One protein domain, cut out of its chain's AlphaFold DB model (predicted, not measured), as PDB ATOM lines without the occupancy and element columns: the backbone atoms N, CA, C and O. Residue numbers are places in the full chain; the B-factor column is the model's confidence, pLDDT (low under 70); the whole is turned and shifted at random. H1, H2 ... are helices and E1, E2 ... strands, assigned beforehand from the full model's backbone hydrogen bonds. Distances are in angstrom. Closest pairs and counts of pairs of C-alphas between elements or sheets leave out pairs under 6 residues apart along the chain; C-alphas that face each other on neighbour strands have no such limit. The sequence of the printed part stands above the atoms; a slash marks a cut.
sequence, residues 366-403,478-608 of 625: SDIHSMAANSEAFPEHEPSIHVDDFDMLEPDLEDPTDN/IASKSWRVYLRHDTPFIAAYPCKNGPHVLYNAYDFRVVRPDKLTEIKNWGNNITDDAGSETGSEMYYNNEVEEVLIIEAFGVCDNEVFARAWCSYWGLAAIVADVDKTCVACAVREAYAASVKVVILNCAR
ATOM      1  N   SER A 366       2.908  31.195  64.652       83.00
ATOM      2  CA  SER A 366       4.299  31.228  65.127       83.00
ATOM      3  C   SER A 366       5.223  31.878  64.098       83.00
ATOM      4  O   SER A 366       5.953  32.800  64.454       83.00
ATOM      5  N   ASP A 367       5.104  31.477  62.828       85.75
ATOM      6  CA  ASP A 367       5.918  32.008  61.724       85.75
ATOM      7  C   ASP A 367       5.788  33.536  61.611       85.75
ATOM      8  O   ASP A 367       6.763  34.252  61.399       85.75
ATOM      9  N   ILE A 368       4.581  34.065  61.837       83.88
ATOM     10  CA  ILE A 368       4.319  35.512  61.798       83.88
ATOM     11  C   ILE A 368       4.976  36.249  62.968       83.88
ATOM     12  O   ILE A 368       5.419  37.384  62.799       83.88
ATOM     13  N   HIS A 369       5.061  35.637  64.153       84.81
ATOM     14  CA  HIS A 369       5.774  36.246  65.280       84.81
ATOM     15  C   HIS A 369       7.295  36.195  65.079       84.81
ATOM     16  O   HIS A 369       7.984  37.117  65.510       84.81
ATOM     17  N   SER A 370       7.815  35.164  64.404       87.06
ATOM     18  CA  SER A 370       9.242  35.028  64.092       87.06
ATOM     19  C   SER A 370       9.682  35.767  62.825       87.06
ATOM     20  O   SER A 370      10.881  35.898  62.615       87.06
ATOM     21  N   MET A 371       8.765  36.295  62.002       88.88
ATOM     22  CA  MET A 371       9.067  37.010  60.746       88.88
ATOM     23  C   MET A 371      10.209  38.031  60.872       88.88
ATOM     24  O   MET A 371      11.100  38.077  60.024       88.88
ATOM     25  N   ALA A 372      10.189  38.847  61.930       88.00
ATOM     26  CA  ALA A 372      11.210  39.867  62.166       88.00
ATOM     27  C   ALA A 372      12.582  39.254  62.489       88.00
ATOM     28  O   ALA A 372      13.583  39.692  61.936       88.00
ATOM     29  N   ALA A 373      12.614  38.209  63.321       87.31
ATOM     30  CA  ALA A 373      13.844  37.493  63.658       87.31
ATOM     31  C   ALA A 373      14.408  36.732  62.443       87.31
ATOM     32  O   ALA A 373      15.604  36.757  62.187       87.31
ATOM     33  N   ASN A 374      13.546  36.123  61.625       87.94
ATOM     34  CA  ASN A 374      13.958  35.361  60.442       87.94
ATOM     35  C   ASN A 374      14.499  36.252  59.306       87.94
ATOM     36  O   ASN A 374      15.201  35.768  58.420       87.94
ATOM     37  N   SER A 375      14.182  37.549  59.308       89.19
ATOM     38  CA  SER A 375      14.645  38.523  58.304       89.19
ATOM     39  C   SER A 375      15.760  39.439  58.804       89.19
ATOM     40  O   SER A 375      16.075  40.448  58.163       89.19
ATOM     41  N   GLU A 376      16.349  39.103  59.948       86.12
ATOM     42  CA  GLU A 376      17.336  39.934  60.602       86.12
ATOM     43  C   GLU A 376      18.594  40.131  59.740       86.12
ATOM     44  O   GLU A 376      19.211  39.202  59.219       86.12
ATOM     45  N   ALA A 377      18.993  41.391  59.561       81.50
ATOM     46  CA  ALA A 377      20.152  41.702  58.735       81.50
ATOM     47  C   ALA A 377      21.486  41.356  59.412       81.50
ATOM     48  O   ALA A 377      22.458  41.107  58.697       81.50
ATOM     49  N   PHE A 378      21.509  41.350  60.747       77.31
ATOM     50  CA  PHE A 378      22.678  41.135  61.593       77.31
ATOM     51  C   PHE A 378      22.284  40.240  62.765       77.31
ATOM     52  O   PHE A 378      21.332  40.586  63.445       77.31
ATOM     53  N   PRO A 379      23.012  39.164  63.071       69.88
ATOM     54  CA  PRO A 379      22.704  38.342  64.238       69.88
ATOM     55  C   PRO A 379      22.821  39.156  65.540       69.88
ATOM     56  O   PRO A 379      23.921  39.547  65.935       69.88
ATOM     57  N   GLU A 380      21.708  39.381  66.246       66.56
ATOM     58  CA  GLU A 380      21.661  40.136  67.516       66.56
ATOM     59  C   GLU A 380      22.504  39.505  68.653       66.56
ATOM     60  O   GLU A 380      22.784  40.146  69.671       66.56
ATOM     61  N   HIS A 381      22.920  38.241  68.503       66.69
ATOM     62  CA  HIS A 381      23.566  37.436  69.549       66.69
ATOM     63  C   HIS A 381      25.056  37.128  69.313       66.69
ATOM     64  O   HIS A 381      25.679  36.472  70.150       66.69
ATOM     65  N   GLU A 382      25.645  37.609  68.217       68.69
ATOM     66  CA  GLU A 382      27.064  37.402  67.900       68.69
ATOM     67  C   GLU A 382      27.929  38.521  68.526       68.69
ATOM     68  O   GLU A 382      27.724  39.703  68.242       68.69
ATOM     69  N   PRO A 383      28.919  38.199  69.386       71.00
ATOM     70  CA  PRO A 383      29.732  39.203  70.079       71.00
ATOM     71  C   PRO A 383      30.722  39.940  69.160       71.00
ATOM     72  O   PRO A 383      31.237  40.996  69.537       71.00
ATOM     73  N   SER A 384      31.012  39.396  67.978       80.81
ATOM     74  CA  SER A 384      31.872  40.014  66.969       80.81
ATOM     75  C   SER A 384      31.441  39.565  65.579       80.81
ATOM     76  O   SER A 384      31.499  38.376  65.295       80.81
ATOM     77  N   ILE A 385      31.065  40.514  64.727       78.12
ATOM     78  CA  ILE A 385      30.666  40.255  63.343       78.12
ATOM     79  C   ILE A 385      31.803  40.719  62.427       78.12
ATOM     80  O   ILE A 385      32.264  41.861  62.557       78.12
ATOM     81  N   HIS A 386      32.283  39.854  61.534       85.75
ATOM     82  CA  HIS A 386      33.319  40.185  60.562       85.75
ATOM     83  C   HIS A 386      32.697  40.630  59.232       85.75
ATOM     84  O   HIS A 386      31.592  40.238  58.872       85.75
ATOM     85  N   VAL A 387      33.406  41.470  58.473       85.31
ATOM     86  CA  VAL A 387      32.922  41.922  57.153       85.31
ATOM     87  C   VAL A 387      32.824  40.750  56.171       85.31
ATOM     88  O   VAL A 387      31.908  40.721  55.361       85.31
ATOM     89  N   ASP A 388      33.719  39.768  56.298       88.25
ATOM     90  CA  ASP A 388      33.737  38.548  55.473       88.25
ATOM     91  C   ASP A 388      32.543  37.610  55.744       88.25
ATOM     92  O   ASP A 388      32.325  36.667  54.987       88.25
ATOM     93  N   ASP A 389      31.751  37.869  56.793       87.50
ATOM     94  CA  ASP A 389      30.513  37.128  57.072       87.50
ATOM     95  C   ASP A 389      29.335  37.615  56.207       87.50
ATOM     96  O   ASP A 389      28.201  37.149  56.367       87.50
ATOM     97  N   PHE A 390      29.592  38.583  55.321       90.62
ATOM     98  CA  PHE A 390      28.603  39.190  54.451       90.62
ATOM     99  C   PHE A 390      28.994  39.132  52.981       90.62
ATOM    100  O   PHE A 390      30.053  39.617  52.580       90.62
ATOM    101  N   ASP A 391      28.043  38.695  52.166       90.56
ATOM    102  CA  ASP A 391      28.168  38.662  50.719       90.56
ATOM    103  C   ASP A 391      27.433  39.834  50.059       90.56
ATOM    104  O   ASP A 391      26.275  40.156  50.363       90.56
ATOM    105  N   MET A 392      28.104  40.472  49.095       90.50
ATOM    106  CA  MET A 392      27.477  41.412  48.170       90.50
ATOM    107  C   MET A 392      26.997  40.648  46.938       90.50
ATOM    108  O   MET A 392      27.789  40.277  46.078       90.50
ATOM    109  N   LEU A 393      25.689  40.407  46.865       91.25
ATOM    110  CA  LEU A 393      25.088  39.656  45.767       91.25
ATOM    111  C   LEU A 393      24.765  40.569  44.585       91.25
ATOM    112  O   LEU A 393      23.963  41.500  44.713       91.25
ATOM    113  N   GLU A 394      25.336  40.251  43.429       86.25
ATOM    114  CA  GLU A 394      25.012  40.881  42.150       86.25
ATOM    115  C   GLU A 394      24.245  39.879  41.274       86.25
ATOM    116  O   GLU A 394      24.671  38.727  41.163       86.25
ATOM    117  N   PRO A 395      23.094  40.267  40.690       84.75
ATOM    118  CA  PRO A 395      22.354  39.384  39.796       84.75
ATOM    119  C   PRO A 395      23.154  39.128  38.517       84.75
ATOM    120  O   PRO A 395      23.710  40.066  37.937       84.75
ATOM    121  N   ASP A 396      23.153  37.885  38.035       84.62
ATOM    122  CA  ASP A 396      23.781  37.555  36.758       84.62
ATOM    123  C   ASP A 396      22.864  37.976  35.601       84.62
ATOM    124  O   ASP A 396      21.980  37.247  35.146       84.62
ATOM    125  N   LEU A 397      23.054  39.214  35.145       82.88
ATOM    126  CA  LEU A 397      22.351  39.770  33.989       82.88
ATOM    127  C   LEU A 397      23.046  39.421  32.661       82.88
ATOM    128  O   LEU A 397      22.562  39.818  31.596       82.88
ATOM    129  N   GLU A 398      24.173  38.702  32.701       81.12
ATOM    130  CA  GLU A 398      24.930  38.331  31.513       81.12
ATOM    131  C   GLU A 398      24.334  37.074  30.854       81.12
ATOM    132  O   GLU A 398      24.162  36.015  31.460       81.12
ATOM    133  N   ASP A 399      24.024  37.189  29.560       80.00
ATOM    134  CA  ASP A 399      23.459  36.109  28.737       80.00
ATOM    135  C   ASP A 399      22.180  35.471  29.336       80.00
ATOM    136  O   ASP A 399      22.172  34.286  29.704       80.00
ATOM    137  N   PRO A 400      21.076  36.240  29.460       83.06
ATOM    138  CA  PRO A 400      19.826  35.721  29.999       83.06
ATOM    139  C   PRO A 400      19.234  34.633  29.097       83.06
ATOM    140  O   PRO A 400      19.293  34.698  27.867       83.06
ATOM    141  N   THR A 401      18.571  33.649  29.707       82.12
ATOM    142  CA  THR A 401      17.902  32.563  28.979       82.12
ATOM    143  C   THR A 401      16.780  33.113  28.081       82.12
ATOM    144  O   THR A 401      15.691  33.395  28.559       82.12
ATOM    145  N   ASP A 402      16.983  33.208  26.762       82.88
ATOM    146  CA  ASP A 402      15.958  33.734  25.826       82.88
ATOM    147  C   ASP A 402      15.181  32.646  25.046       82.88
ATOM    148  O   ASP A 402      14.388  32.911  24.142       82.88
ATOM    149  N   ASN A 403      15.368  31.373  25.394       87.31
ATOM    150  CA  ASN A 403      14.854  30.247  24.604       87.31
ATOM    151  C   ASN A 403      13.515  29.673  25.099       87.31
ATOM    152  O   ASN A 403      13.120  28.595  24.644       87.31
ATOM    153  N   ILE A 478      10.800  25.191  25.024       90.12
ATOM    154  CA  ILE A 478      12.077  25.356  25.731       90.12
ATOM    155  C   ILE A 478      13.136  24.601  24.940       90.12
ATOM    156  O   ILE A 478      13.024  23.385  24.785       90.12
ATOM    157  N   ALA A 479      14.152  25.299  24.425       82.69
ATOM    158  CA  ALA A 479      15.236  24.687  23.644       82.69
ATOM    159  C   ALA A 479      14.714  23.737  22.536       82.69
ATOM    160  O   ALA A 479      15.131  22.580  22.422       82.69
ATOM    161  N   SER A 480      13.745  24.224  21.751       80.12
ATOM    162  CA  SER A 480      13.098  23.494  20.642       80.12
ATOM    163  C   SER A 480      12.281  22.260  21.056       80.12
ATOM    164  O   SER A 480      12.037  21.364  20.245       80.12
ATOM    165  N   LYS A 481      11.852  22.194  22.319       87.88
ATOM    166  CA  LYS A 481      11.026  21.119  22.877       87.88
ATOM    167  C   LYS A 481       9.781  21.686  23.549       87.88
ATOM    168  O   LYS A 481       9.896  22.601  24.357       87.88
ATOM    169  N   SER A 482       8.618  21.097  23.285       90.62
ATOM    170  CA  SER A 482       7.366  21.504  23.931       90.62
ATOM    171  C   SER A 482       7.178  20.783  25.271       90.62
ATOM    172  O   SER A 482       7.118  19.551  25.330       90.62
ATOM    173  N   TRP A 483       7.052  21.557  26.342       91.44
ATOM    174  CA  TRP A 483       6.848  21.115  27.718       91.44
ATOM    175  C   TRP A 483       5.486  21.570  28.217       91.44
ATOM    176  O   TRP A 483       5.164  22.752  28.157       91.44
ATOM    177  N   ARG A 484       4.684  20.641  28.743       93.38
ATOM    178  CA  ARG A 484       3.364  20.963  29.303       93.38
ATOM    179  C   ARG A 484       3.429  20.995  30.826       93.38
ATOM    180  O   ARG A 484       3.744  19.977  31.446       93.38
ATOM    181  N   VAL A 485       3.084  22.140  31.411       93.94
ATOM    182  CA  VAL A 485       3.049  22.371  32.861       93.94
ATOM    183  C   VAL A 485       1.604  22.569  33.306       93.94
ATOM    184  O   VAL A 485       0.893  23.420  32.776       93.94
ATOM    185  N   TYR A 486       1.154  21.763  34.266       94.38
ATOM    186  CA  TYR A 486      -0.190  21.858  34.841       94.38
ATOM    187  C   TYR A 486      -0.217  22.854  35.997       94.38
ATOM    188  O   TYR A 486       0.648  22.789  36.868       94.38
ATOM    189  N   LEU A 487      -1.233  23.716  36.034       95.31
ATOM    190  CA  LEU A 487      -1.430  24.685  37.112       95.31
ATOM    191  C   LEU A 487      -2.297  24.048  38.197       95.31
ATOM    192  O   LEU A 487      -3.519  24.025  38.087       95.31
ATOM    193  N   ARG A 488      -1.659  23.429  39.190       91.25
ATOM    194  CA  ARG A 488      -2.348  22.528  40.125       91.25
ATOM    195  C   ARG A 488      -2.812  23.190  41.393       91.25
ATOM    196  O   ARG A 488      -3.896  22.869  41.863       91.25
ATOM    197  N   HIS A 489      -1.962  24.018  41.977       92.88
ATOM    198  CA  HIS A 489      -2.180  24.564  43.305       92.88
ATOM    199  C   HIS A 489      -2.364  26.067  43.213       92.88
ATOM    200  O   HIS A 489      -1.659  26.735  42.449       92.88
ATOM    201  N   ASP A 490      -3.265  26.588  44.038       92.88
ATOM    202  CA  ASP A 490      -3.496  28.008  44.238       92.88
ATOM    203  C   ASP A 490      -2.324  28.649  44.993       92.88
ATOM    204  O   ASP A 490      -2.351  28.887  46.199       92.88
ATOM    205  N   THR A 491      -1.236  28.843  44.265       92.69
ATOM    206  CA  THR A 491       0.055  29.230  44.817       92.69
ATOM    207  C   THR A 491       0.142  30.748  44.960       92.69
ATOM    208  O   THR A 491      -0.131  31.458  43.988       92.69
ATOM    209  N   PRO A 492       0.506  31.273  46.142       93.19
ATOM    210  CA  PRO A 492       0.682  32.703  46.336       93.19
ATOM    211  C   PRO A 492       2.031  33.166  45.773       93.19
ATOM    212  O   PRO A 492       3.079  32.602  46.089       93.19
ATOM    213  N   PHE A 493       1.989  34.222  44.959       96.12
ATOM    214  CA  PHE A 493       3.169  34.964  44.520       96.12
ATOM    215  C   PHE A 493       3.202  36.292  45.260       96.12
ATOM    216  O   PHE A 493       2.253  37.070  45.163       96.12
ATOM    217  N   ILE A 494       4.261  36.539  46.015       95.56
ATOM    218  CA  ILE A 494       4.363  37.673  46.932       95.56
ATOM    219  C   ILE A 494       5.296  38.698  46.300       95.56
ATOM    220  O   ILE A 494       6.438  38.373  46.002       95.56
ATOM    221  N   ALA A 495       4.824  39.915  46.050       95.12
ATOM    222  CA  ALA A 495       5.685  40.988  45.564       95.12
ATOM    223  C   ALA A 495       6.651  41.405  46.671       95.12
ATOM    224  O   ALA A 495       6.204  41.825  47.739       95.12
ATOM    225  N   ALA A 496       7.947  41.314  46.383       94.44
ATOM    226  CA  ALA A 496       8.985  41.764  47.291       94.44
ATOM    227  C   ALA A 496       8.890  43.276  47.516       94.44
ATOM    228  O   ALA A 496       8.572  44.040  46.594       94.44
ATOM    229  N   TYR A 497       9.185  43.719  48.733       91.31
ATOM    230  CA  TYR A 497       9.132  45.137  49.063       91.31
ATOM    231  C   TYR A 497      10.323  45.892  48.437       91.31
ATOM    232  O   TYR A 497      11.465  45.425  48.541       91.31
ATOM    233  N   PRO A 498      10.117  47.065  47.797       91.81
ATOM    234  CA  PRO A 498      11.209  47.871  47.253       91.81
ATOM    235  C   PRO A 498      12.219  48.268  48.333       91.81
ATOM    236  O   PRO A 498      11.865  48.846  49.363       91.81
ATOM    237  N   CYS A 499      13.496  47.980  48.099       91.06
ATOM    238  CA  CYS A 499      14.551  48.308  49.049       91.06
ATOM    239  C   CYS A 499      14.973  49.780  48.911       91.06
ATOM    240  O   CYS A 499      14.975  50.355  47.823       91.06
ATOM    241  N   LYS A 500      15.345  50.415  50.026       91.00
ATOM    242  CA  LYS A 500      15.811  51.806  50.028       91.00
ATOM    243  C   LYS A 500      17.335  51.842  49.980       91.00
ATOM    244  O   LYS A 500      17.961  51.325  50.891       91.00
ATOM    245  N   ASN A 501      17.905  52.515  48.978       87.31
ATOM    246  CA  ASN A 501      19.357  52.690  48.812       87.31
ATOM    247  C   ASN A 501      20.150  51.366  48.714       87.31
ATOM    248  O   ASN A 501      21.254  51.280  49.243       87.31
ATOM    249  N   GLY A 502      19.587  50.347  48.053       83.44
ATOM    250  CA  GLY A 502      20.312  49.106  47.762       83.44
ATOM    251  C   GLY A 502      21.425  49.279  46.708       83.44
ATOM    252  O   GLY A 502      21.551  50.360  46.123       83.44
ATOM    253  N   PRO A 503      22.201  48.216  46.423       91.31
ATOM    254  CA  PRO A 503      22.061  46.860  46.961       91.31
ATOM    255  C   PRO A 503      22.562  46.721  48.409       91.31
ATOM    256  O   PRO A 503      23.456  47.439  48.845       91.31
ATOM    257  N   HIS A 504      21.969  45.789  49.161       92.12
ATOM    258  CA  HIS A 504      22.353  45.477  50.542       92.12
ATOM    259  C   HIS A 504      23.122  44.158  50.613       92.12
ATOM    260  O   HIS A 504      22.883  43.263  49.804       92.12
ATOM    261  N   VAL A 505      24.002  44.021  51.604       92.69
ATOM    262  CA  VAL A 505      24.723  42.769  51.870       92.69
ATOM    263  C   VAL A 505      23.809  41.707  52.487       92.69
ATOM    264  O   VAL A 505      22.854  42.059  53.192       92.69
ATOM    265  N   LEU A 506      24.105  40.430  52.244       92.94
ATOM    266  CA  LEU A 506      23.432  39.269  52.834       92.94
ATOM    267  C   LEU A 506      24.365  38.584  53.838       92.94
ATOM    268  O   LEU A 506      25.549  38.456  53.569       92.94
ATOM    269  N   TYR A 507      23.839  38.169  54.989       90.69
ATOM    270  CA  TYR A 507      24.608  37.426  55.991       90.69
ATOM    271  C   TYR A 507      24.753  35.955  55.574       90.69
ATOM    272  O   TYR A 507      23.772  35.360  55.127       90.69
ATOM    273  N   ASN A 508      25.929  35.356  55.764       87.56
ATOM    274  CA  ASN A 508      26.242  34.007  55.266       87.56
ATOM    275  C   ASN A 508      25.411  32.876  55.903       87.56
ATOM    276  O   ASN A 508      25.454  31.752  55.420       87.56
ATOM    277  N   ALA A 509      24.641  33.147  56.965       86.44
ATOM    278  CA  ALA A 509      23.690  32.175  57.516       86.44
ATOM    279  C   ALA A 509      22.429  31.985  56.653       86.44
ATOM    280  O   ALA A 509      21.637  31.086  56.918       86.44
ATOM    281  N   TYR A 510      22.208  32.843  55.654       91.31
ATOM    282  CA  TYR A 510      21.129  32.669  54.693       91.31
ATOM    283  C   TYR A 510      21.581  31.747  53.563       91.31
ATOM    284  O   TYR A 510      22.233  32.190  52.620       91.31
ATOM    285  N   ASP A 511      21.178  30.482  53.622       93.50
ATOM    286  CA  ASP A 511      21.457  29.505  52.573       93.50
ATOM    287  C   ASP A 511      20.544  29.719  51.355       93.50
ATOM    288  O   ASP A 511      19.315  29.867  51.461       93.50
ATOM    289  N   PHE A 512      21.133  29.733  50.161       94.88
ATOM    290  CA  PHE A 512      20.387  29.849  48.913       94.88
ATOM    291  C   PHE A 512      21.103  29.178  47.742       94.88
ATOM    292  O   PHE A 512      22.326  29.054  47.696       94.88
ATOM    293  N   ARG A 513      20.314  28.814  46.732       95.00
ATOM    294  CA  ARG A 513      20.786  28.245  45.473       95.00
ATOM    295  C   ARG A 513      20.211  29.007  44.293       95.00
ATOM    296  O   ARG A 513      18.998  29.121  44.162       95.00
ATOM    297  N   VAL A 514      21.075  29.447  43.383       94.62
ATOM    298  CA  VAL A 514      20.674  30.163  42.164       94.62
ATOM    299  C   VAL A 514      20.514  29.188  40.996       94.62
ATOM    300  O   VAL A 514      21.345  28.299  40.790       94.62
ATOM    301  N   VAL A 515      19.434  29.333  40.227       94.56
ATOM    302  CA  VAL A 515      19.170  28.569  39.005       94.56
ATOM    303  C   VAL A 515      18.579  29.450  37.911       94.56
ATOM    304  O   VAL A 515      17.741  30.318  38.154       94.56
ATOM    305  N   ARG A 516      18.948  29.151  36.664       92.50
ATOM    306  CA  ARG A 516      18.304  29.734  35.485       92.50
ATOM    307  C   ARG A 516      17.006  28.980  35.131       92.50
ATOM    308  O   ARG A 516      16.888  27.786  35.432       92.50
ATOM    309  N   PRO A 517      16.024  29.625  34.473       91.81
ATOM    310  CA  PRO A 517      14.701  29.048  34.225       91.81
ATOM    311  C   PRO A 517      14.726  27.735  33.432       91.81
ATOM    312  O   PRO A 517      13.939  26.833  33.710       91.81
ATOM    313  N   ASP A 518      15.648  27.567  32.483       89.94
ATOM    314  CA  ASP A 518      15.791  26.339  31.688       89.94
ATOM    315  C   ASP A 518      16.116  25.103  32.548       89.94
ATOM    316  O   ASP A 518      15.697  23.983  32.228       89.94
ATOM    317  N   LYS A 519      16.774  25.311  33.695       91.62
ATOM    318  CA  LYS A 519      17.163  24.256  34.639       91.62
ATOM    319  C   LYS A 519      16.044  23.803  35.566       91.62
ATOM    320  O   LYS A 519      16.152  22.728  36.155       91.62
ATOM    321  N   LEU A 520      14.918  24.516  35.627       91.12
ATOM    322  CA  LEU A 520      13.766  24.118  36.452       91.12
ATOM    323  C   LEU A 520      13.187  22.751  36.060       91.12
ATOM    324  O   LEU A 520      12.590  22.066  36.889       91.12
ATOM    325  N   THR A 521      13.378  22.327  34.807       87.06
ATOM    326  CA  THR A 521      12.944  21.002  34.329       87.06
ATOM    327  C   THR A 521      13.730  19.842  34.953       87.06
ATOM    328  O   THR A 521      13.239  18.711  34.983       87.06
ATOM    329  N   GLU A 522      14.934  20.113  35.463       88.19
ATOM    330  CA  GLU A 522      15.829  19.130  36.077       88.19
ATOM    331  C   GLU A 522      15.539  18.962  37.582       88.19
ATOM    332  O   GLU A 522      15.788  17.895  38.148       88.19
ATOM    333  N   ILE A 523      14.951  19.982  38.219       87.25
ATOM    334  CA  ILE A 523      14.650  20.013  39.656       87.25
ATOM    335  C   ILE A 523      13.382  19.206  39.954       87.25
ATOM    336  O   ILE A 523      12.315  19.430  39.376       87.25
ATOM    337  N   LYS A 524      13.486  18.273  40.903       80.38
ATOM    338  CA  LYS A 524      12.369  17.457  41.398       80.38
ATOM    339  C   LYS A 524      12.324  17.533  42.920       80.38
ATOM    340  O   LYS A 524      13.376  17.484  43.544       80.38
ATOM    341  N   ASN A 525      11.119  17.577  43.489       74.88
ATOM    342  CA  ASN A 525      10.880  17.544  44.939       74.88
ATOM    343  C   ASN A 525      11.531  18.697  45.732       74.88
ATOM    344  O   ASN A 525      11.918  18.500  46.880       74.88
ATOM    345  N   TRP A 526      11.649  19.893  45.146       81.56
ATOM    346  CA  TRP A 526      12.144  21.059  45.883       81.56
ATOM    347  C   TRP A 526      11.234  21.391  47.073       81.56
ATOM    348  O   TRP A 526      10.014  21.430  46.913       81.56
ATOM    349  N   GLY A 527      11.822  21.627  48.248       66.69
ATOM    350  CA  GLY A 527      11.108  22.054  49.458       66.69
ATOM    351  C   GLY A 527      10.173  21.011  50.090       66.69
ATOM    352  O   GLY A 527       9.473  21.344  51.051       66.69
ATOM    353  N   ASN A 528      10.155  19.775  49.575       65.00
ATOM    354  CA  ASN A 528       9.221  18.723  49.965       65.00
ATOM    355  C   ASN A 528       9.764  17.910  51.158       65.00
ATOM    356  O   ASN A 528      10.252  16.796  50.988       65.00
ATOM    357  N   ASN A 529       9.648  18.464  52.368       54.50
ATOM    358  CA  ASN A 529       9.908  17.749  53.622       54.50
ATOM    359  C   ASN A 529       8.568  17.298  54.221       54.50
ATOM    360  O   ASN A 529       8.095  17.852  55.210       54.50
ATOM    361  N   ILE A 530       7.917  16.326  53.576       54.00
ATOM    362  CA  ILE A 530       6.830  15.576  54.214       54.00
ATOM    363  C   ILE A 530       7.509  14.624  55.197       54.00
ATOM    364  O   ILE A 530       8.151  13.660  54.781       54.00
ATOM    365  N   THR A 531       7.423  14.911  56.492       47.91
ATOM    366  CA  THR A 531       7.828  13.954  57.521       47.91
ATOM    367  C   THR A 531       6.733  12.897  57.635       47.91
ATOM    368  O   THR A 531       5.647  13.184  58.140       47.91
ATOM    369  N   ASP A 532       6.998  11.685  57.150       40.19
ATOM    370  CA  ASP A 532       6.143  10.523  57.399       40.19
ATOM    371  C   ASP A 532       6.261  10.138  58.883       40.19
ATOM    372  O   ASP A 532       7.130   9.349  59.260       40.19
ATOM    373  N   ASP A 533       5.413  10.693  59.752       42.09
ATOM    374  CA  ASP A 533       5.272  10.146  61.101       42.09
ATOM    375  C   ASP A 533       4.446   8.856  61.011       42.09
ATOM    376  O   ASP A 533       3.214   8.861  60.947       42.09
ATOM    377  N   ALA A 534       5.142   7.723  60.935       38.09
ATOM    378  CA  ALA A 534       4.583   6.383  60.767       38.09
ATOM    379  C   ALA A 534       3.837   5.853  62.020       38.09
ATOM    380  O   ALA A 534       3.853   4.647  62.278       38.09
ATOM    381  N   GLY A 535       3.203   6.725  62.819       40.44
ATOM    382  CA  GLY A 535       2.763   6.409  64.184       40.44
ATOM    383  C   GLY A 535       1.332   6.770  64.600       40.44
ATOM    384  O   GLY A 535       0.954   6.402  65.709       40.44
ATOM    385  N   SER A 536       0.509   7.441  63.783       38.84
ATOM    386  CA  SER A 536      -0.846   7.854  64.211       38.84
ATOM    387  C   SER A 536      -1.960   7.145  63.432       38.84
ATOM    388  O   SER A 536      -2.264   7.490  62.293       38.84
ATOM    389  N   GLU A 537      -2.619   6.169  64.067       41.75
ATOM    390  CA  GLU A 537      -3.819   5.472  63.556       41.75
ATOM    391  C   GLU A 537      -5.099   6.341  63.563       41.75
ATOM    392  O   GLU A 537      -6.201   5.859  63.297       41.75
ATOM    393  N   THR A 538      -4.986   7.644  63.812       40.94
ATOM    394  CA  THR A 538      -6.098   8.595  63.709       40.94
ATOM    395  C   THR A 538      -5.761   9.645  62.664       40.94
ATOM    396  O   THR A 538      -4.872  10.455  62.899       40.94
ATOM    397  N   GLY A 539      -6.458   9.584  61.519       39.62
ATOM    398  CA  GLY A 539      -6.369  10.476  60.350       39.62
ATOM    399  C   GLY A 539      -5.369  11.627  60.470       39.62
ATOM    400  O   GLY A 539      -5.713  12.689  60.980       39.62
ATOM    401  N   SER A 540      -4.143  11.394  60.003       35.00
ATOM    402  CA  SER A 540      -3.025  12.328  60.109       35.00
ATOM    403  C   SER A 540      -3.263  13.595  59.280       35.00
ATOM    404  O   SER A 540      -3.299  13.536  58.047       35.00
ATOM    405  N   GLU A 541      -3.356  14.754  59.933       39.88
ATOM    406  CA  GLU A 541      -2.993  16.018  59.291       39.88
ATOM    407  C   GLU A 541      -1.503  15.933  58.921       39.88
ATOM    408  O   GLU A 541      -0.654  15.716  59.783       39.88
ATOM    409  N   MET A 542      -1.178  16.010  57.626       46.25
ATOM    410  CA  MET A 542       0.213  16.067  57.170       46.25
ATOM    411  C   MET A 542       0.797  17.419  57.589       46.25
ATOM    412  O   MET A 542       0.372  18.455  57.076       46.25
ATOM    413  N   TYR A 543       1.758  17.416  58.511       50.91
ATOM    414  CA  TYR A 543       2.475  18.623  58.910       50.91
ATOM    415  C   TYR A 543       3.495  18.981  57.823       50.91
ATOM    416  O   TYR A 543       4.442  18.238  57.571       50.91
ATOM    417  N   TYR A 544       3.285  20.111  57.148       59.34
ATOM    418  CA  TYR A 544       4.295  20.694  56.267       59.34
ATOM    419  C   TYR A 544       5.338  21.405  57.129       59.34
ATOM    420  O   TYR A 544       4.974  22.271  57.923       59.34
ATOM    421  N   ASN A 545       6.623  21.067  56.969       67.62
ATOM    422  CA  ASN A 545       7.683  21.845  57.603       67.62
ATOM    423  C   ASN A 545       7.860  23.186  56.865       67.62
ATOM    424  O   ASN A 545       8.324  23.221  55.713       67.62
ATOM    425  N   ASN A 546       7.477  24.270  57.542       71.00
ATOM    426  CA  ASN A 546       7.608  25.647  57.069       71.00
ATOM    427  C   ASN A 546       9.014  26.225  57.271       71.00
ATOM    428  O   ASN A 546       9.285  27.313  56.768       71.00
ATOM    429  N   GLU A 547       9.906  25.532  57.980       78.00
ATOM    430  CA  GLU A 547      11.289  25.978  58.124       78.00
ATOM    431  C   GLU A 547      11.967  26.052  56.751       78.00
ATOM    432  O   GLU A 547      11.826  25.172  55.885       78.00
ATOM    433  N   VAL A 548      12.669  27.163  56.540       83.62
ATOM    434  CA  VAL A 548      13.422  27.439  55.323       83.62
ATOM    435  C   VAL A 548      14.870  27.072  55.605       83.62
ATOM    436  O   VAL A 548      15.574  27.815  56.275       83.62
ATOM    437  N   GLU A 549      15.281  25.902  55.123       86.69
ATOM    438  CA  GLU A 549      16.682  25.461  55.174       86.69
ATOM    439  C   GLU A 549      17.505  26.076  54.038       86.69
ATOM    440  O   GLU A 549      18.671  26.371  54.219       86.69
ATOM    441  N   GLU A 550      16.908  26.252  52.856       91.94
ATOM    442  CA  GLU A 550      17.577  26.790  51.670       91.94
ATOM    443  C   GLU A 550      16.538  27.460  50.755       91.94
ATOM    444  O   GLU A 550      15.450  26.917  50.520       91.94
ATOM    445  N   VAL A 551      16.866  28.634  50.205       95.00
ATOM    446  CA  VAL A 551      16.014  29.354  49.239       95.00
ATOM    447  C   VAL A 551      16.461  29.092  47.800       95.00
ATOM    448  O   VAL A 551      17.616  29.313  47.448       95.00
ATOM    449  N   LEU A 552      15.535  28.698  46.918       96.56
ATOM    450  CA  LEU A 552      15.794  28.628  45.474       96.56
ATOM    451  C   LEU A 552      15.585  29.989  44.824       96.56
ATOM    452  O   LEU A 552      14.453  30.460  44.734       96.56
ATOM    453  N   ILE A 553      16.647  30.580  44.298       97.00
ATOM    454  CA  ILE A 553      16.593  31.798  43.497       97.00
ATOM    455  C   ILE A 553      16.490  31.414  42.022       97.00
ATOM    456  O   ILE A 553      17.363  30.741  41.480       97.00
ATOM    457  N   ILE A 554      15.419  31.848  41.364       96.31
ATOM    458  CA  ILE A 554      15.166  31.649  39.939       96.31
ATOM    459  C   ILE A 554      15.427  32.969  39.213       96.31
ATOM    460  O   ILE A 554      14.656  33.918  39.355       96.31
ATOM    461  N   GLU A 555      16.476  33.017  38.399       94.69
ATOM    462  CA  GLU A 555      16.856  34.191  37.601       94.69
ATOM    463  C   GLU A 555      16.026  34.283  36.314       94.69
ATOM    464  O   GLU A 555      16.463  33.938  35.216       94.69
ATOM    465  N   ALA A 556      14.780  34.735  36.431       93.69
ATOM    466  CA  ALA A 556      13.839  34.876  35.324       93.69
ATOM    467  C   ALA A 556      14.054  36.164  34.495       93.69
ATOM    468  O   ALA A 556      13.094  36.840  34.118       93.69
ATOM    469  N   PHE A 557      15.311  36.498  34.194       90.94
ATOM    470  CA  PHE A 557      15.699  37.663  33.388       90.94
ATOM    471  C   PHE A 557      15.425  37.474  31.893       90.94
ATOM    472  O   PHE A 557      15.181  36.365  31.428       90.94
ATOM    473  N   GLY A 558      15.500  38.552  31.109       87.31
ATOM    474  CA  GLY A 558      15.284  38.508  29.662       87.31
ATOM    475  C   GLY A 558      13.803  38.622  29.302       87.31
ATOM    476  O   GLY A 558      13.199  39.678  29.474       87.31
ATOM    477  N   VAL A 559      13.205  37.563  28.754       89.19
ATOM    478  CA  VAL A 559      11.792  37.593  28.344       89.19
ATOM    479  C   VAL A 559      10.824  37.320  29.486       89.19
ATOM    480  O   VAL A 559      11.058  36.469  30.337       89.19
ATOM    481  N   CYS A 560       9.657  37.965  29.436       89.94
ATOM    482  CA  CYS A 560       8.576  37.783  30.411       89.94
ATOM    483  C   CYS A 560       8.118  36.323  30.579       89.94
ATOM    484  O   CYS A 560       7.643  35.934  31.644       89.94
ATOM    485  N   ASP A 561       8.274  35.501  29.537       93.12
ATOM    486  CA  ASP A 561       7.863  34.096  29.538       93.12
ATOM    487  C   ASP A 561       8.684  33.255  30.531       93.12
ATOM    488  O   ASP A 561       8.193  32.227  31.001       93.12
ATOM    489  N   ASN A 562       9.883  33.711  30.912       94.12
ATOM    490  CA  ASN A 562      10.699  33.079  31.948       94.12
ATOM    491  C   ASN A 562      10.032  33.156  33.319       94.12
ATOM    492  O   ASN A 562       9.957  32.154  34.030       94.12
ATOM    493  N   GLU A 563       9.489  34.322  33.672       95.00
ATOM    494  CA  GLU A 563       8.769  34.502  34.931       95.00
ATOM    495  C   GLU A 563       7.455  33.708  34.912       95.00
ATOM    496  O   GLU A 563       7.119  33.042  35.891       95.00
ATOM    497  N   VAL A 564       6.741  33.694  33.778       95.75
ATOM    498  CA  VAL A 564       5.537  32.860  33.614       95.75
ATOM    499  C   VAL A 564       5.871  31.377  33.800       95.75
ATOM    500  O   VAL A 564       5.125  30.661  34.471       95.75
ATOM    501  N   PHE A 565       6.992  30.902  33.249       96.19
ATOM    502  CA  PHE A 565       7.441  29.522  33.425       96.19
ATOM    503  C   PHE A 565       7.802  29.216  34.883       96.19
ATOM    504  O   PHE A 565       7.355  28.198  35.415       96.19
ATOM    505  N   ALA A 566       8.525  30.116  35.554       96.69
ATOM    506  CA  ALA A 566       8.862  29.991  36.970       96.69
ATOM    507  C   ALA A 566       7.604  29.926  37.854       96.69
ATOM    508  O   ALA A 566       7.461  29.009  38.666       96.69
ATOM    509  N   ARG A 567       6.632  30.825  37.637       96.88
ATOM    510  CA  ARG A 567       5.334  30.811  38.333       96.88
ATOM    511  C   ARG A 567       4.540  29.532  38.038       96.88
ATOM    512  O   ARG A 567       3.961  28.942  38.949       96.88
ATOM    513  N   ALA A 568       4.530  29.056  36.791       96.75
ATOM    514  CA  ALA A 568       3.858  27.807  36.421       96.75
ATOM    515  C   ALA A 568       4.490  26.584  37.110       96.75
ATOM    516  O   ALA A 568       3.771  25.703  37.583       96.75
ATOM    517  N   TRP A 569       5.822  26.540  37.196       95.88
ATOM    518  CA  TRP A 569       6.557  25.499  37.915       95.88
ATOM    519  C   TRP A 569       6.247  25.528  39.418       95.88
ATOM    520  O   TRP A 569       5.927  24.488  39.995       95.88
ATOM    521  N   CYS A 570       6.222  26.716  40.025       94.94
ATOM    522  CA  CYS A 570       5.815  26.902  41.418       94.94
ATOM    523  C   CYS A 570       4.381  26.407  41.655       94.94
ATOM    524  O   CYS A 570       4.146  25.634  42.576       94.94
ATOM    525  N   SER A 571       3.436  26.751  40.771       95.00
ATOM    526  CA  SER A 571       2.044  26.276  40.834       95.00
ATOM    527  C   SER A 571       1.908  24.758  40.714       95.00
ATOM    528  O   SER A 571       1.069  24.137  41.377       95.00
ATOM    529  N   TYR A 572       2.727  24.143  39.864       92.81
ATOM    530  CA  TYR A 572       2.732  22.700  39.685       92.81
ATOM    531  C   TYR A 572       3.099  21.976  40.986       92.81
ATOM    532  O   TYR A 572       2.429  21.006  41.351       92.81
ATOM    533  N   TRP A 573       4.118  22.473  41.692       90.19
ATOM    534  CA  TRP A 573       4.575  21.920  42.967       90.19
ATOM    535  C   TRP A 573       3.835  22.478  44.184       90.19
ATOM    536  O   TRP A 573       3.901  21.860  45.227       90.19
ATOM    537  N   GLY A 574       3.105  23.586  44.059       90.44
ATOM    538  CA  GLY A 574       2.415  24.247  45.169       90.44
ATOM    539  C   GLY A 574       3.325  25.062  46.083       90.44
ATOM    540  O   GLY A 574       3.007  25.224  47.254       90.44
ATOM    541  N   LEU A 575       4.438  25.569  45.550       91.44
ATOM    542  CA  LEU A 575       5.456  26.321  46.282       91.44
ATOM    543  C   LEU A 575       5.194  27.823  46.175       91.44
ATOM    544  O   LEU A 575       5.293  28.372  45.081       91.44
ATOM    545  N   ALA A 576       4.891  28.493  47.289       93.44
ATOM    546  CA  ALA A 576       4.850  29.957  47.326       93.44
ATOM    547  C   ALA A 576       6.180  30.554  46.834       93.44
ATOM    548  O   ALA A 576       7.230  29.926  46.991       93.44
ATOM    549  N   ALA A 577       6.144  31.758  46.255       95.88
ATOM    550  CA  ALA A 577       7.364  32.426  45.810       95.88
ATOM    551  C   ALA A 577       7.333  33.939  46.040       95.88
ATOM    552  O   ALA A 577       6.319  34.592  45.776       95.88
ATOM    553  N   ILE A 578       8.467  34.490  46.476       97.31
ATOM    554  CA  ILE A 578       8.736  35.930  46.444       97.31
ATOM    555  C   ILE A 578       9.064  36.317  44.999       97.31
ATOM    556  O   ILE A 578       9.837  35.633  44.340       97.31
ATOM    557  N   VAL A 579       8.492  37.401  44.491       97.19
ATOM    558  CA  VAL A 579       8.743  37.943  43.152       97.19
ATOM    559  C   VAL A 579       9.378  39.315  43.312       97.19
ATOM    560  O   VAL A 579       8.744  40.219  43.857       97.19
ATOM    561  N   ALA A 580      10.609  39.475  42.833       95.12
ATOM    562  CA  ALA A 580      11.385  40.701  42.984       95.12
ATOM    563  C   ALA A 580      11.892  41.210  41.630       95.12
ATOM    564  O   ALA A 580      12.462  40.450  40.851       95.12
ATOM    565  N   ASP A 581      11.711  42.510  41.391       92.19
ATOM    566  CA  ASP A 581      12.400  43.238  40.322       92.19
ATOM    567  C   ASP A 581      13.716  43.762  40.867       92.19
ATOM    568  O   ASP A 581      13.714  44.554  41.813       92.19
ATOM    569  N   VAL A 582      14.827  43.311  40.289       91.50
ATOM    570  CA  VAL A 582      16.172  43.634  40.783       91.50
ATOM    571  C   VAL A 582      16.484  45.131  40.708       91.50
ATOM    572  O   VAL A 582      17.318  45.609  41.473       91.50
ATOM    573  N   ASP A 583      15.754  45.888  39.878       88.75
ATOM    574  CA  ASP A 583      15.852  47.351  39.798       88.75
ATOM    575  C   ASP A 583      15.231  48.056  41.024       88.75
ATOM    576  O   ASP A 583      15.494  49.234  41.277       88.75
ATOM    577  N   LYS A 584      14.378  47.356  41.788       90.44
ATOM    578  CA  LYS A 584      13.653  47.886  42.959       90.44
ATOM    579  C   LYS A 584      14.041  47.194  44.263       90.44
ATOM    580  O   LYS A 584      14.120  47.845  45.307       90.44
ATOM    581  N   THR A 585      14.283  45.890  44.222       93.25
ATOM    582  CA  THR A 585      14.592  45.060  45.387       93.25
ATOM    583  C   THR A 585      15.835  44.234  45.096       93.25
ATOM    584  O   THR A 585      15.815  43.342  44.255       93.25
ATOM    585  N   CYS A 586      16.925  44.508  45.815       94.12
ATOM    586  CA  CYS A 586      18.158  43.741  45.658       94.12
ATOM    587  C   CYS A 586      17.988  42.281  46.109       94.12
ATOM    588  O   CYS A 586      17.166  41.989  46.983       94.12
ATOM    589  N   VAL A 587      18.838  41.392  45.585       95.00
ATOM    590  CA  VAL A 587      18.806  39.942  45.852       95.00
ATOM    591  C   VAL A 587      18.802  39.632  47.353       95.00
ATOM    592  O   VAL A 587      17.960  38.868  47.814       95.00
ATOM    593  N   ALA A 588      19.655  40.295  48.140       94.75
ATOM    594  CA  ALA A 588      19.725  40.091  49.588       94.75
ATOM    595  C   ALA A 588      18.394  40.383  50.309       94.75
ATOM    596  O   ALA A 588      17.977  39.622  51.179       94.75
ATOM    597  N   CYS A 589      17.702  41.467  49.940       94.81
ATOM    598  CA  CYS A 589      16.388  41.794  50.505       94.81
ATOM    599  C   CYS A 589      15.333  40.760  50.105       94.81
ATOM    600  O   CYS A 589      14.532  40.376  50.948       94.81
ATOM    601  N   ALA A 590      15.355  40.284  48.856       95.62
ATOM    602  CA  ALA A 590      14.422  39.258  48.395       95.62
ATOM    603  C   ALA A 590      14.623  37.922  49.137       95.62
ATOM    604  O   ALA A 590      13.644  37.283  49.515       95.62
ATOM    605  N   VAL A 591      15.878  37.530  49.401       95.88
ATOM    606  CA  VAL A 591      16.203  36.341  50.208       95.88
ATOM    607  C   VAL A 591      15.738  36.522  51.651       95.88
ATOM    608  O   VAL A 591      14.995  35.682  52.150       95.88
ATOM    609  N   ARG A 592      16.081  37.639  52.308       94.56
ATOM    610  CA  ARG A 592      15.612  37.924  53.679       94.56
ATOM    611  C   ARG A 592      14.092  37.900  53.787       94.56
ATOM    612  O   ARG A 592      13.561  37.355  54.747       94.56
ATOM    613  N   GLU A 593      13.388  38.465  52.807       94.62
ATOM    614  CA  GLU A 593      11.924  38.463  52.768       94.62
ATOM    615  C   GLU A 593      11.352  37.050  52.579       94.62
ATOM    616  O   GLU A 593      10.341  36.716  53.195       94.62
ATOM    617  N   ALA A 594      12.023  36.194  51.803       94.94
ATOM    618  CA  ALA A 594      11.654  34.788  51.661       94.94
ATOM    619  C   ALA A 594      11.780  34.027  52.990       94.94
ATOM    620  O   ALA A 594      10.834  33.352  53.393       94.94
ATOM    621  N   TYR A 595      12.885  34.212  53.718       93.69
ATOM    622  CA  TYR A 595      13.062  33.653  55.063       93.69
ATOM    623  C   TYR A 595      12.049  34.214  56.070       93.69
ATOM    624  O   TYR A 595      11.477  33.452  56.850       93.69
ATOM    625  N   ALA A 596      11.760  35.520  56.019       92.12
ATOM    626  CA  ALA A 596      10.706  36.139  56.826       92.12
ATOM    627  C   ALA A 596       9.366  35.432  56.601       92.12
ATOM    628  O   ALA A 596       8.678  35.053  57.542       92.12
ATOM    629  N   ALA A 597       9.000  35.254  55.332       90.88
ATOM    630  CA  ALA A 597       7.712  34.725  54.918       90.88
ATOM    631  C   ALA A 597       7.613  33.193  54.971       90.88
ATOM    632  O   ALA A 597       6.582  32.660  54.560       90.88
ATOM    633  N   SER A 598       8.650  32.485  55.432       91.50
ATOM    634  CA  SER A 598       8.742  31.020  55.362       91.50
ATOM    635  C   SER A 598       8.543  30.476  53.934       91.50
ATOM    636  O   SER A 598       7.904  29.448  53.702       91.50
ATOM    637  N   VAL A 599       9.070  31.199  52.943       92.56
ATOM    638  CA  VAL A 599       8.949  30.917  51.510       92.56
ATOM    639  C   VAL A 599      10.272  30.375  50.971       92.56
ATOM    640  O   VAL A 599      11.324  30.978  51.138       92.56
ATOM    641  N   LYS A 600      10.219  29.245  50.255       93.31
ATOM    642  CA  LYS A 600      11.413  28.508  49.787       93.31
ATOM    643  C   LYS A 600      11.863  28.863  48.364       93.31
ATOM    644  O   LYS A 600      12.768  28.220  47.831       93.31
ATOM    645  N   VAL A 601      11.198  29.818  47.709       95.94
ATOM    646  CA  VAL A 601      11.468  30.206  46.315       95.94
ATOM    647  C   VAL A 601      11.448  31.728  46.167       95.94
ATOM    648  O   VAL A 601      10.521  32.400  46.610       95.94
ATOM    649  N   VAL A 602      12.447  32.263  45.474       97.75
ATOM    650  CA  VAL A 602      12.529  33.652  45.019       97.75
ATOM    651  C   VAL A 602      12.600  33.638  43.495       97.75
ATOM    652  O   VAL A 602      13.396  32.913  42.912       97.75
ATOM    653  N   ILE A 603      11.779  34.443  42.833       97.56
ATOM    654  CA  ILE A 603      11.805  34.671  41.390       97.56
ATOM    655  C   ILE A 603      12.312  36.094  41.172       97.56
ATOM    656  O   ILE A 603      11.628  37.059  41.517       97.56
ATOM    657  N   LEU A 604      13.505  36.215  40.598       95.25
ATOM    658  CA  LEU A 604      14.094  37.489  40.208       95.25
ATOM    659  C   LEU A 604      13.719  37.799  38.761       95.25
ATOM    660  O   LEU A 604      13.854  36.945  37.888       95.25
ATOM    661  N   ASN A 605      13.270  39.017  38.491       90.50
ATOM    662  CA  ASN A 605      13.104  39.544  37.140       90.50
ATOM    663  C   ASN A 605      13.841  40.888  37.011       90.50
ATOM    664  O   ASN A 605      14.309  41.441  38.003       90.50
ATOM    665  N   CYS A 606      13.984  41.394  35.783       80.12
ATOM    666  CA  CYS A 606      14.488  42.744  35.530       80.12
ATOM    667  C   CYS A 606      13.592  43.435  34.494       80.12
ATOM    668  O   CYS A 606      13.101  42.771  33.575       80.12
ATOM    669  N   ALA A 607      13.417  44.750  34.613       60.03
ATOM    670  CA  ALA A 607      12.774  45.617  33.627       60.03
ATOM    671  C   ALA A 607      11.334  45.241  33.195       60.03
ATOM    672  O   ALA A 607      11.086  44.673  32.127       60.03
ATOM    673  N   ARG A 608      10.333  45.745  33.931       59.16
ATOM    674  CA  ARG A 608       8.974  45.992  33.400       59.16
ATOM    675  C   ARG A 608       8.834  47.448  32.959       59.16
ATOM    676  O   ARG A 608       8.152  48.254  33.592       59.16
TER     677      ARG A 608
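This is residues 366 to 403 and 478 to 608 of the 625 residues of an uncharacterized protein of Arthrobotrys flagrans (UniProt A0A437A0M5). Amid little regular structure, the parallel sheet E2 E5 E6 E4 E3 lies between H3 and H4, three layers in a flat outline. Residues 534 to 539 stick out. The 169 printed residues, 66 in named elements, are mixed, H1 E1 E2 E3 H2 E4 H3 E5 H4 E6, and compact, with radius of gyration of the C-alphas 17.3 A and spans 48 by 48 by 23 A.

H1, residues 366 to 374, begins at C-alpha (4.299, 31.228, 65.127). E1 is 481 to 486, E2 493 to 495, E3 512 to 515, H2 517 to 521, E4 551 to 555, H3 560 to 573, 20.6 A long, E5 577 to 581, H4 587 to 596, and E6 601 to 605, ending at C-alpha (13.104, 39.544, 37.140).

E5 and E6 are parallel; N 603 and O 578, 2.7 A, are within hydrogen-bond range. H3, height 9.2 A, and H4, 7.8 A, are on opposite faces of the sheet. H1 touches H4, closest C-alphas Met 371 and Ala 596, 4.3 A. H2 only grazes the sheet. E1 pairs with no named strand. Every O i to N i+4 pair is within range in H3 and H4, 3 of 5 in H1, 0 of 1 in H2, which has 1 of 2 O i to N i+3 pairs.

The farthest C-alphas, Asn 501 and Glu 537, are 54.6 A apart. Residues 404 to 477 are cut out, a C-alpha gap of 5.7 A. Links E2 to E3 and H2 to E4 are long. Model pLDDT is under 70 at 379 to 382, 527 to 545 and 607 to 608.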